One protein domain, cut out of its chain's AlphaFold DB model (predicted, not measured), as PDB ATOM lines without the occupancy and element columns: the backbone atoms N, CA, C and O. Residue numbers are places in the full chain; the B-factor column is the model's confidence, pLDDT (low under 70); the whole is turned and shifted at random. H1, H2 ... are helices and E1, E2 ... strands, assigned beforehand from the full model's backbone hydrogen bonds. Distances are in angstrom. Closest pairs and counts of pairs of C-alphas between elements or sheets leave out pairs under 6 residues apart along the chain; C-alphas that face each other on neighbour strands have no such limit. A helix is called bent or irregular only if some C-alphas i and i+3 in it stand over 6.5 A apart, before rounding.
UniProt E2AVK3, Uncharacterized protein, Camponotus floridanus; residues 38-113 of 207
ATOM      1  N   SER A  38      95.612 145.168  80.652       73.38
ATOM      2  CA  SER A  38      96.560 144.742  79.627       73.38
ATOM      3  C   SER A  38      95.859 144.681  78.272       73.38
ATOM      4  O   SER A  38      94.720 144.222  78.159       73.38
ATOM      5  N   THR A  39      96.530 145.165  77.230       74.31
ATOM      6  CA  THR A  39      96.024 145.071  75.858       74.31
ATOM      7  C   THR A  39      96.597 143.813  75.224       74.31
ATOM      8  O   THR A  39      97.811 143.684  75.060       74.31
ATOM      9  N   SER A  40      95.731 142.865  74.872       77.44
ATOM     10  CA  SER A  40      96.138 141.672  74.134       77.44
ATOM     11  C   SER A  40      96.533 142.032  72.698       77.44
ATOM     12  O   SER A  40      96.058 143.023  72.139       77.44
ATOM     13  N   ARG A  41      97.355 141.194  72.047       74.94
ATOM     14  CA  ARG A  41      97.754 141.372  70.631       74.94
ATOM     15  C   ARG A  41      96.561 141.416  69.665       74.94
ATOM     16  O   ARG A  41      96.701 141.931  68.564       74.94
ATOM     17  N   ASN A  42      95.397 140.927  70.093       75.06
ATOM     18  CA  ASN A  42      94.148 140.951  69.328       75.06
ATOM     19  C   ASN A  42      93.328 142.243  69.522       75.06
ATOM     20  O   ASN A  42      92.179 142.301  69.095       75.06
ATOM     21  N   GLY A  43      93.872 143.257  70.204       76.94
ATOM     22  CA  GLY A  43      93.165 144.509  70.498       76.94
ATOM     23  C   GLY A  43      92.104 144.391  71.597       76.94
ATOM     24  O   GLY A  43      91.456 145.378  71.932       76.94
ATOM     25  N   THR A  44      91.930 143.210  72.194       72.81
ATOM     26  CA  THR A  44      91.068 143.022  73.361       72.81
ATOM     27  C   THR A  44      91.768 143.539  74.615       72.81
ATOM     28  O   THR A  44      92.851 143.078  74.981       72.81
ATOM     29  N   VAL A  45      91.151 144.520  75.273       79.75
ATOM     30  CA  VAL A  45      91.595 145.033  76.572       79.75
ATOM     31  C   VAL A  45      91.074 144.093  77.657       79.75
ATOM     32  O   VAL A  45      89.866 143.929  77.808       79.75
ATOM     33  N   SER A  46      91.985 143.463  78.395       74.75
ATOM     34  CA  SER A  46      91.673 142.605  79.537       74.75
ATOM     35  C   SER A  46      92.061 143.332  80.820       74.75
ATOM     36  O   SER A  46      93.248 143.482  81.117       74.75
ATOM     37  N   CYS A  47      91.058 143.794  81.566       75.25
ATOM     38  CA  CYS A  47      91.229 144.390  82.888       75.25
ATOM     39  C   CYS A  47      90.761 143.385  83.945       75.25
ATOM     40  O   CYS A  47      89.562 143.148  84.079       75.25
ATOM     41  N   GLU A  48      91.693 142.791  84.685       72.06
ATOM     42  CA  GLU A  48      91.378 141.897  85.802       72.06
ATOM     43  C   GLU A  48      91.792 142.589  87.101       72.06
ATOM     44  O   GLU A  48      92.967 142.883  87.309       72.06
ATOM     45  N   LEU A  49      90.826 142.875  87.978       78.69
ATOM     46  CA  LEU A  49      91.109 143.501  89.266       78.69
ATOM     47  C   LEU A  49      91.331 142.424  90.330       78.69
ATOM     48  O   LEU A  49      90.400 141.718  90.714       78.69
ATOM     49  N   ARG A  50      92.556 142.339  90.851       80.31
ATOM     50  CA  ARG A  50      92.914 141.459  91.971       80.31
ATOM     51  C   ARG A  50      93.130 142.300  93.214       80.31
ATOM     52  O   ARG A  50      94.038 143.113  93.243       80.31
ATOM     53  N   VAL A  51      92.308 142.123  94.242       83.62
ATOM     54  CA  VAL A  51      92.415 142.914  95.475       83.62
ATOM     55  C   VAL A  51      92.892 142.024  96.612       83.62
ATOM     56  O   VAL A  51      92.281 140.996  96.898       83.62
ATOM     57  N   ALA A  52      93.968 142.433  97.277       85.56
ATOM     58  CA  ALA A  52      94.400 141.823  98.524       85.56
ATOM     59  C   ALA A  52      93.740 142.560  99.694       85.56
ATOM     60  O   ALA A  52      93.806 143.785  99.786       85.56
ATOM     61  N   VAL A  53      93.112 141.820 100.605       85.38
ATOM     62  CA  VAL A  53      92.457 142.389 101.789       85.38
ATOM     63  C   VAL A  53      93.194 141.908 103.032       85.38
ATOM     64  O   VAL A  53      93.266 140.709 103.291       85.38
ATOM     65  N   LEU A  54      93.756 142.847 103.795       80.62
ATOM     66  CA  LEU A  54      94.472 142.566 105.037       80.62
ATOM     67  C   LEU A  54      93.676 143.099 106.225       80.62
ATOM     68  O   LEU A  54      93.684 144.302 106.513       80.62
ATOM     69  N   LEU A  55      93.008 142.175 106.910       74.50
ATOM     70  CA  LEU A  55      92.202 142.434 108.098       74.50
ATOM     71  C   LEU A  55      92.870 141.842 109.345       74.50
ATOM     72  O   LEU A  55      93.569 140.829 109.249       74.50
ATOM     73  N   PRO A  56      92.678 142.464 110.519       67.81
ATOM     74  CA  PRO A  56      93.136 141.891 111.774       67.81
ATOM     75  C   PRO A  56      92.396 140.578 112.055       67.81
ATOM     76  O   PRO A  56      91.211 140.443 111.763       67.81
ATOM     77  N   ALA A  57      93.097 139.615 112.656       66.44
ATOM     78  CA  ALA A  57      92.499 138.339 113.050       66.44
ATOM     79  C   ALA A  57      91.490 138.478 114.208       66.44
ATOM     80  O   ALA A  57      90.634 137.615 114.371       66.44
ATOM     81  N   ASP A  58      91.587 139.549 115.006       60.59
ATOM     82  CA  ASP A  58      90.661 139.845 116.100       60.59
ATOM     83  C   ASP A  58      89.870 141.132 115.794       60.59
ATOM     84  O   ASP A  58      90.466 142.213 115.752       60.59
ATOM     85  N   PRO A  59      88.544 141.046 115.575       60.69
ATOM     86  CA  PRO A  59      87.702 142.203 115.284       60.69
ATOM     87  C   PRO A  59      87.369 143.039 116.528       60.69
ATOM     88  O   PRO A  59      86.762 144.096 116.391       60.69
ATOM     89  N   LYS A  60      87.727 142.602 117.747       57.31
ATOM     90  CA  LYS A  60      87.402 143.341 118.982       57.31
ATOM     91  C   LYS A  60      88.163 144.656 119.141       57.31
ATOM     92  O   LYS A  60      87.828 145.438 120.028       57.31
ATOM     93  N   PHE A  61      89.186 144.897 118.327       54.66
ATOM     94  CA  PHE A  61      90.098 146.012 118.535       54.66
ATOM     95  C   PHE A  61      90.491 146.676 117.210       54.66
ATOM     96  O   PHE A  61      91.465 146.270 116.571       54.66
ATOM     97  N   ASP A  62      89.823 147.782 116.873       50.75
ATOM     98  CA  ASP A  62      90.204 148.680 115.766       50.75
ATOM     99  C   ASP A  62      91.601 149.306 115.952       50.75
ATOM    100  O   ASP A  62      92.201 149.815 115.009       50.75
ATOM    101  N   ILE A  63      92.159 149.246 117.166       52.84
ATOM    102  CA  ILE A  63      93.476 149.797 117.522       52.84
ATOM    103  C   ILE A  63      94.529 148.682 117.701       52.84
ATOM    104  O   ILE A  63      95.707 148.979 117.833       52.84
ATOM    105  N   SER A  64      94.171 147.389 117.612       50.56
ATOM    106  CA  SER A  64      95.129 146.256 117.718       50.56
ATOM    107  C   SER A  64      95.947 145.986 116.446       50.56
ATOM    108  O   SER A  64      96.783 145.074 116.384       50.56
ATOM    109  N   LEU A  65      95.773 146.840 115.442       54.19
ATOM    110  CA  LEU A  65      96.441 146.779 114.149       54.19
ATOM    111  C   LEU A  65      97.966 147.020 114.123       54.19
ATOM    112  O   LEU A  65      98.543 146.757 113.064       54.19
ATOM    113  N   PRO A  66      98.694 147.396 115.199       53.97
ATOM    114  CA  PRO A  66     100.151 147.390 115.138       53.97
ATOM    115  C   PRO A  66     100.743 145.991 115.003       53.97
ATOM    116  O   PRO A  66     101.844 145.875 114.477       53.97
ATOM    117  N   LYS A  67     100.021 144.918 115.372       57.25
ATOM    118  CA  LYS A  67     100.461 143.545 115.038       57.25
ATOM    119  C   LYS A  67     100.594 143.341 113.528       57.25
ATOM    120  O   LYS A  67     101.424 142.560 113.077       57.25
ATOM    121  N   VAL A  68      99.775 144.050 112.758       65.44
ATOM    122  CA  VAL A  68      99.732 143.960 111.301       65.44
ATOM    123  C   VAL A  68     100.670 144.984 110.663       65.44
ATOM    124  O   VAL A  68     101.018 144.826 109.503       65.44
ATOM    125  N   LEU A  69     101.153 145.991 111.401       71.62
ATOM    126  CA  LEU A  69     101.983 147.068 110.858       71.62
ATOM    127  C   LEU A  69     103.279 146.581 110.182       71.62
ATOM    128  O   LEU A  69     103.532 147.024 109.063       71.62
ATOM    129  N   PRO A  70     104.073 145.651 110.758       74.50
ATOM    130  CA  PRO A  70     105.275 145.151 110.090       74.50
ATOM    131  C   PRO A  70     104.944 144.396 108.800       74.50
ATOM    132  O   PRO A  70     105.591 144.587 107.775       74.50
ATOM    133  N   VAL A  71     103.895 143.569 108.839       81.19
ATOM    134  CA  VAL A  71     103.437 142.797 107.677       81.19
ATOM    135  C   VAL A  71     102.906 143.737 106.598       81.19
ATOM    136  O   VAL A  71     103.262 143.608 105.433       81.19
ATOM    137  N   LEU A  72     102.112 144.730 106.990       84.12
ATOM    138  CA  LEU A  72     101.554 145.746 106.111       84.12
ATOM    139  C   LEU A  72     102.651 146.586 105.452       84.12
ATOM    140  O   LEU A  72     102.560 146.853 104.259       84.12
ATOM    141  N   ALA A  73     103.693 146.972 106.191       85.94
ATOM    142  CA  ALA A  73     104.816 147.725 105.641       85.94
ATOM    143  C   ALA A  73     105.541 146.932 104.543       85.94
ATOM    144  O   ALA A  73     105.881 147.489 103.501       85.94
ATOM    145  N   VAL A  74     105.744 145.630 104.749       86.25
ATOM    146  CA  VAL A  74     106.383 144.757 103.755       86.25
ATOM    147  C   VAL A  74     105.463 144.537 102.558       86.25
ATOM    148  O   VAL A  74     105.857 144.804 101.427       86.25
ATOM    149  N   VAL A  75     104.228 144.090 102.789       87.75
ATOM    150  CA  VAL A  75     103.278 143.770 101.714       87.75
ATOM    151  C   VAL A  75     102.945 145.026 100.904       87.75
ATOM    152  O   VAL A  75     103.016 144.986  99.679       87.75
ATOM    153  N   GLY A  76     102.695 146.159 101.563       87.44
ATOM    154  CA  GLY A  76     102.371 147.443 100.934       87.44
ATOM    155  C   GLY A  76     103.437 147.959  99.961       87.44
ATOM    156  O   GLY A  76     103.093 148.572  98.950       87.44
ATOM    157  N   ARG A  77     104.718 147.658 100.210       86.75
ATOM    158  CA  ARG A  77     105.825 147.998  99.296       86.75
ATOM    159  C   ARG A  77     105.869 147.116  98.054       86.75
ATOM    160  O   ARG A  77     106.361 147.557  97.018       86.75
ATOM    161  N   VAL A  78     105.401 145.872  98.160       86.88
ATOM    162  CA  VAL A  78     105.560 144.856  97.109       86.88
ATOM    163  C   VAL A  78     104.304 144.712  96.244       86.88
ATOM    164  O   VAL A  78     104.414 144.397  95.062       86.88
ATOM    165  N   VAL A  79     103.115 145.007  96.773       85.88
ATOM    166  CA  VAL A  79     101.832 144.889  96.044       85.88
ATOM    167  C   VAL A  79     101.786 145.673  94.732       85.88
ATOM    168  O   VAL A  79     101.143 145.233  93.781       85.88
ATOM    169  N   LYS A  80     102.561 146.761  94.625       83.56
ATOM    170  CA  LYS A  80     102.691 147.534  93.383       83.56
ATOM    171  C   LYS A  80     103.336 146.773  92.218       83.56
ATOM    172  O   LYS A  80     103.131 147.147  91.069       83.56
ATOM    173  N   PHE A  81     104.064 145.693  92.506       83.25
ATOM    174  CA  PHE A  81     104.680 144.807  91.506       83.25
ATOM    175  C   PHE A  81     103.827 143.595  91.147       83.25
ATOM    176  O   PHE A  81     104.208 142.847  90.251       83.25
ATOM    177  N   PHE A  82     102.730 143.376  91.873       81.06
ATOM    178  CA  PHE A  82     101.783 142.289  91.631       81.06
ATOM    179  C   PHE A  82     100.498 142.769  90.945       81.06
ATOM    180  O   PHE A  82      99.584 141.969  90.763       81.06
ATOM    181  N   GLY A  83     100.389 144.072  90.648       78.56
ATOM    182  CA  GLY A  83      99.190 144.660  90.048       78.56
ATOM    183  C   GLY A  83      97.940 144.527  90.923       78.56
ATOM    184  O   GLY A  83      96.825 144.562  90.408       78.56
ATOM    185  N   ALA A  84      98.109 144.333  92.236       84.12
ATOM    186  CA  ALA A  84      97.023 143.994  93.144       84.12
ATOM    187  C   ALA A  84      96.914 145.020  94.280       84.12
ATOM    188  O   ALA A  84      97.735 144.976  95.197       84.12
ATOM    189  N   PRO A  85      95.935 145.946  94.269       88.31
ATOM    190  CA  PRO A  85      95.766 146.886  95.370       88.31
ATOM    191  C   PRO A  85      95.522 146.182  96.705       88.31
ATOM    192  O   PRO A  85      94.796 145.188  96.794       88.31
ATOM    193  N   LEU A  86      96.122 146.737  97.755       88.69
ATOM    194  CA  LEU A  86      95.985 146.290  99.133       88.69
ATOM    195  C   LEU A  86      94.986 147.172  99.868       88.69
ATOM    196  O   LEU A  86      95.193 148.380  99.979       88.69
ATOM    197  N   ILE A  87      93.942 146.564 100.419       88.38
ATOM    198  CA  ILE A  87      92.978 147.231 101.290       88.38
ATOM    199  C   ILE A  87      93.211 146.770 102.726       88.38
ATOM    200  O   ILE A  87      93.228 145.571 103.008       88.38
ATOM    201  N   THR A  88      93.388 147.717 103.645       83.94
ATOM    202  CA  THR A  88      93.579 147.418 105.069       83.94
ATOM    203  C   THR A  88      92.842 148.401 105.968       83.94
ATOM    204  O   THR A  88      92.705 149.579 105.647       83.94
ATOM    205  N   THR A  89      92.396 147.944 107.132       78.00
ATOM    206  CA  THR A  89      91.877 148.812 108.200       78.00
ATOM    207  C   THR A  89      93.000 149.386 109.084       78.00
ATOM    208  O   THR A  89      92.760 150.316 109.851       78.00
ATOM    209  N   GLY A  90      94.233 148.870 108.965       75.50
ATOM    210  CA  GLY A  90      95.390 149.204 109.811       75.50
ATOM    211  C   GLY A  90      96.309 150.276 109.239       75.50
ATOM    212  O   GLY A  90      95.916 151.024 108.358       75.50
ATOM    213  N   GLY A  91      97.547 150.381 109.732       76.19
ATOM    214  CA  GLY A  91      98.536 151.327 109.185       76.19
ATOM    215  C   GLY A  91      98.329 152.780 109.615       76.19
ATOM    216  O   GLY A  91      98.258 153.670 108.782       76.19
ATOM    217  N   PHE A  92      98.183 153.035 110.914       77.44
ATOM    218  CA  PHE A  92      97.886 154.377 111.434       77.44
ATOM    219  C   PHE A  92      99.075 155.345 111.443       77.44
ATOM    220  O   PHE A  92      98.879 156.534 111.695       77.44
ATOM    221  N   THR A  93     100.288 154.842 111.206       74.19
ATOM    222  CA  THR A  93     101.517 155.634 111.284       74.19
ATOM    223  C   THR A  93     101.661 156.589 110.113       74.19
ATOM    224  O   THR A  93     101.108 156.374 109.034       74.19
ATOM    225  N   PHE A  94     102.444 157.638 110.353       73.19
ATOM    226  CA  PHE A  94     102.752 158.698 109.400       73.19
ATOM    227  C   PHE A  94     103.070 158.196 107.981       73.19
ATOM    228  O   PHE A  94     102.477 158.678 107.018       73.19
ATOM    229  N   ASP A  95     103.906 157.161 107.863       76.25
ATOM    230  CA  ASP A  95     104.381 156.622 106.580       76.25
ATOM    231  C   ASP A  95     103.240 156.145 105.661       76.25
ATOM    232  O   ASP A  95     103.317 156.247 104.438       76.25
ATOM    233  N   PHE A  96     102.126 155.674 106.233       80.88
ATOM    234  CA  PHE A  96     100.951 155.241 105.467       80.88
ATOM    235  C   PHE A  96      99.984 156.383 105.145       80.88
ATOM    236  O   PHE A  96      98.953 156.131 104.517       80.88
ATOM    237  N   THR A  97     100.267 157.610 105.573       78.06
ATOM    238  CA  THR A  97      99.464 158.806 105.263       78.06
ATOM    239  C   THR A  97     100.140 159.755 104.279       78.06
ATOM    240  O   THR A  97      99.501 160.689 103.803       78.06
ATOM    241  N   GLU A  98     101.404 159.490 103.949       82.56
ATOM    242  CA  GLU A  98     102.161 160.228 102.943       82.56
ATOM    243  C   GLU A  98     101.583 160.064 101.528       82.56
ATOM    244  O   GLU A  98     100.677 159.258 101.284       82.56
ATOM    245  N   LYS A  99     102.085 160.866 100.582       84.44
ATOM    246  CA  LYS A  99     101.620 160.864  99.185       84.44
ATOM    247  C   LYS A  99     101.777 159.464  98.556       84.44
ATOM    248  O   LYS A  99     102.828 158.842  98.672       84.44
ATOM    249  N   LYS A 100     100.717 158.985  97.887       86.50
ATOM    250  CA  LYS A 100     100.614 157.656  97.234       86.50
ATOM    251  C   LYS A 100     100.013 157.750  95.828       86.50
ATOM    252  O   LYS A 100      99.146 156.967  95.456       86.50
ATOM    253  N   VAL A 101     100.389 158.774  95.077       83.31
ATOM    254  CA  VAL A 101      99.790 159.084  93.767       83.31
ATOM    255  C   VAL A 101     100.620 158.506  92.625       83.31
ATOM    256  O   VAL A 101     100.087 158.210  91.562       83.31
ATOM    257  N   GLU A 102     101.922 158.344  92.824       84.12
ATOM    258  CA  GLU A 102     102.857 157.919  91.789       84.12
ATOM    259  C   GLU A 102     103.441 156.544  92.126       84.12
ATOM    260  O   GLU A 102     103.650 156.215  93.287       84.12
ATOM    261  N   CYS A 103     103.787 155.739  91.116       81.50
ATOM    262  CA  CYS A 103     104.379 154.406  91.321       81.50
ATOM    263  C   CYS A 103     105.681 154.425  92.153       81.50
ATOM    264  O   CYS A 103     106.031 153.451  92.832       81.50
ATOM    265  N   LYS A 104     106.410 155.548  92.108       83.06
ATOM    266  CA  LYS A 104     107.619 155.767  92.909       83.06
ATOM    267  C   LYS A 104     107.319 155.836  94.408       83.06
ATOM    268  O   LYS A 104     108.200 155.528  95.206       83.06
ATOM    269  N   ASP A 105     106.088 156.183  94.770       86.38
ATOM    270  CA  ASP A 105     105.665 156.294  96.155       86.38
ATOM    271  C   ASP A 105     105.682 154.903  96.813       86.38
ATOM    272  O   ASP A 105     105.408 153.864  96.195       86.38
ATOM    273  N   GLU A 106     106.060 154.871  98.089       85.88
ATOM    274  CA  GLU A 106     106.354 153.630  98.810       85.88
ATOM    275  C   GLU A 106     105.133 152.706  98.900       85.88
ATOM    276  O   GLU A 106     105.245 151.498  98.693       85.88
ATOM    277  N   TYR A 107     103.959 153.299  99.120       88.44
ATOM    278  CA  TYR A 107     102.694 152.607  99.363       88.44
ATOM    279  C   TYR A 107     101.628 152.917  98.299       88.44
ATOM    280  O   TYR A 107     100.438 152.915  98.612       88.44
ATOM    281  N   PHE A 108     102.044 153.174  97.052       87.12
ATOM    282  CA  PHE A 108     101.183 153.572  95.923       87.12
ATOM    283  C   PHE A 108      99.878 152.759  95.799       87.12
ATOM    284  O   PHE A 108      98.801 153.327  95.668       87.12
ATOM    285  N   MET A 109      99.949 151.429  95.910       87.81
ATOM    286  CA  MET A 109      98.783 150.543  95.773       87.81
ATOM    287  C   MET A 109      98.105 150.181  97.109       87.81
ATOM    288  O   MET A 109      97.372 149.200  97.176       87.81
ATOM    289  N   THR A 110      98.342 150.927  98.194       88.38
ATOM    290  CA  THR A 110      97.778 150.620  99.523       88.38
ATOM    291  C   THR A 110      96.699 151.619  99.931       88.38
ATOM    292  O   THR A 110      96.992 152.764 100.293       88.38
ATOM    293  N   THR A 111      95.453 151.149  99.964       87.00
ATOM    294  CA  THR A 111      94.280 151.891 100.436       87.00
ATOM    295  C   THR A 111      93.940 151.503 101.868       87.00
ATOM    296  O   THR A 111      93.812 150.330 102.220       87.00
ATOM    297  N   ARG A 112      93.770 152.518 102.708       83.69
ATOM    298  CA  ARG A 112      93.335 152.365 104.091       83.69
ATOM    299  C   ARG A 112      91.850 152.673 104.210       83.69
ATOM    300  O   ARG A 112      91.413 153.694 103.698       83.69
ATOM    301  N   ILE A 113      91.116 151.839 104.934       78.75
ATOM    302  CA  ILE A 113      89.673 151.990 105.183       78.75
ATOM    303  C   ILE A 113      89.361 152.211 106.674       78.75
ATOM    304  O   ILE A 113      88.374 151.705 107.191       78.75
TER     305      ILE A 113
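AT A GLANCE: This is residues 38 to 113 of the 207 residues of an uncharacterized protein of Camponotus floridanus (UniProt E2AVK3). With little regular structure, the domain is a small parallel sheet, E2 E3 E4, with helix H1 over one face, and a thin arm holding E1, whose residues 40 to 45 stick out. E2, H1 and E3 form a strand-helix-strand unit, two parallel strands joined through a helix, with a right-handed crossover. The 76 printed residues, 25 in named elements along E1 E2 H1 E3 E4, are mixed and loose, with a radius of gyration of the C-alphas of 14.6 A and spans of 50 by 25 by 17 A.

IN THESE COORDINATES: E2 is residues 52 to 54, E3 86 to 88 and E4 110 to 112, ending at C-alpha 112 (93.335, 152.365, 104.091). H1, residues 69 to 81, is 19.7 A long. E1, residues 45 to 47, begins at C-alpha 45 (91.595, 145.033, 76.572).

HOW THE PARTS SIT: N 54 and O 87 of E2 and E3 are 2.9 A apart, N 111 and O 86 of E4 and E3 2.8 A, both within hydrogen-bond range. H1 is on the sheet over E3, its height 8.8 A, along the strands at 9 degrees to E3 on the local plane; their closest C-alphas, Gly 76 and Leu 86, are 6.7 A apart. H1 is only just irregular, C-alphas 77 and 80 being 6.7 A apart, with 7 of 9 O i to N i+4 pairs within range. E1 pairs with no named strand.

THE WHOLE: The farthest C-alphas, Asn 42 and Lys 60, are 50.2 A apart. The printed part has no cut; links E2 to H1 and E3 to E4 are long. Residues 56 to 68 have pLDDT under 70.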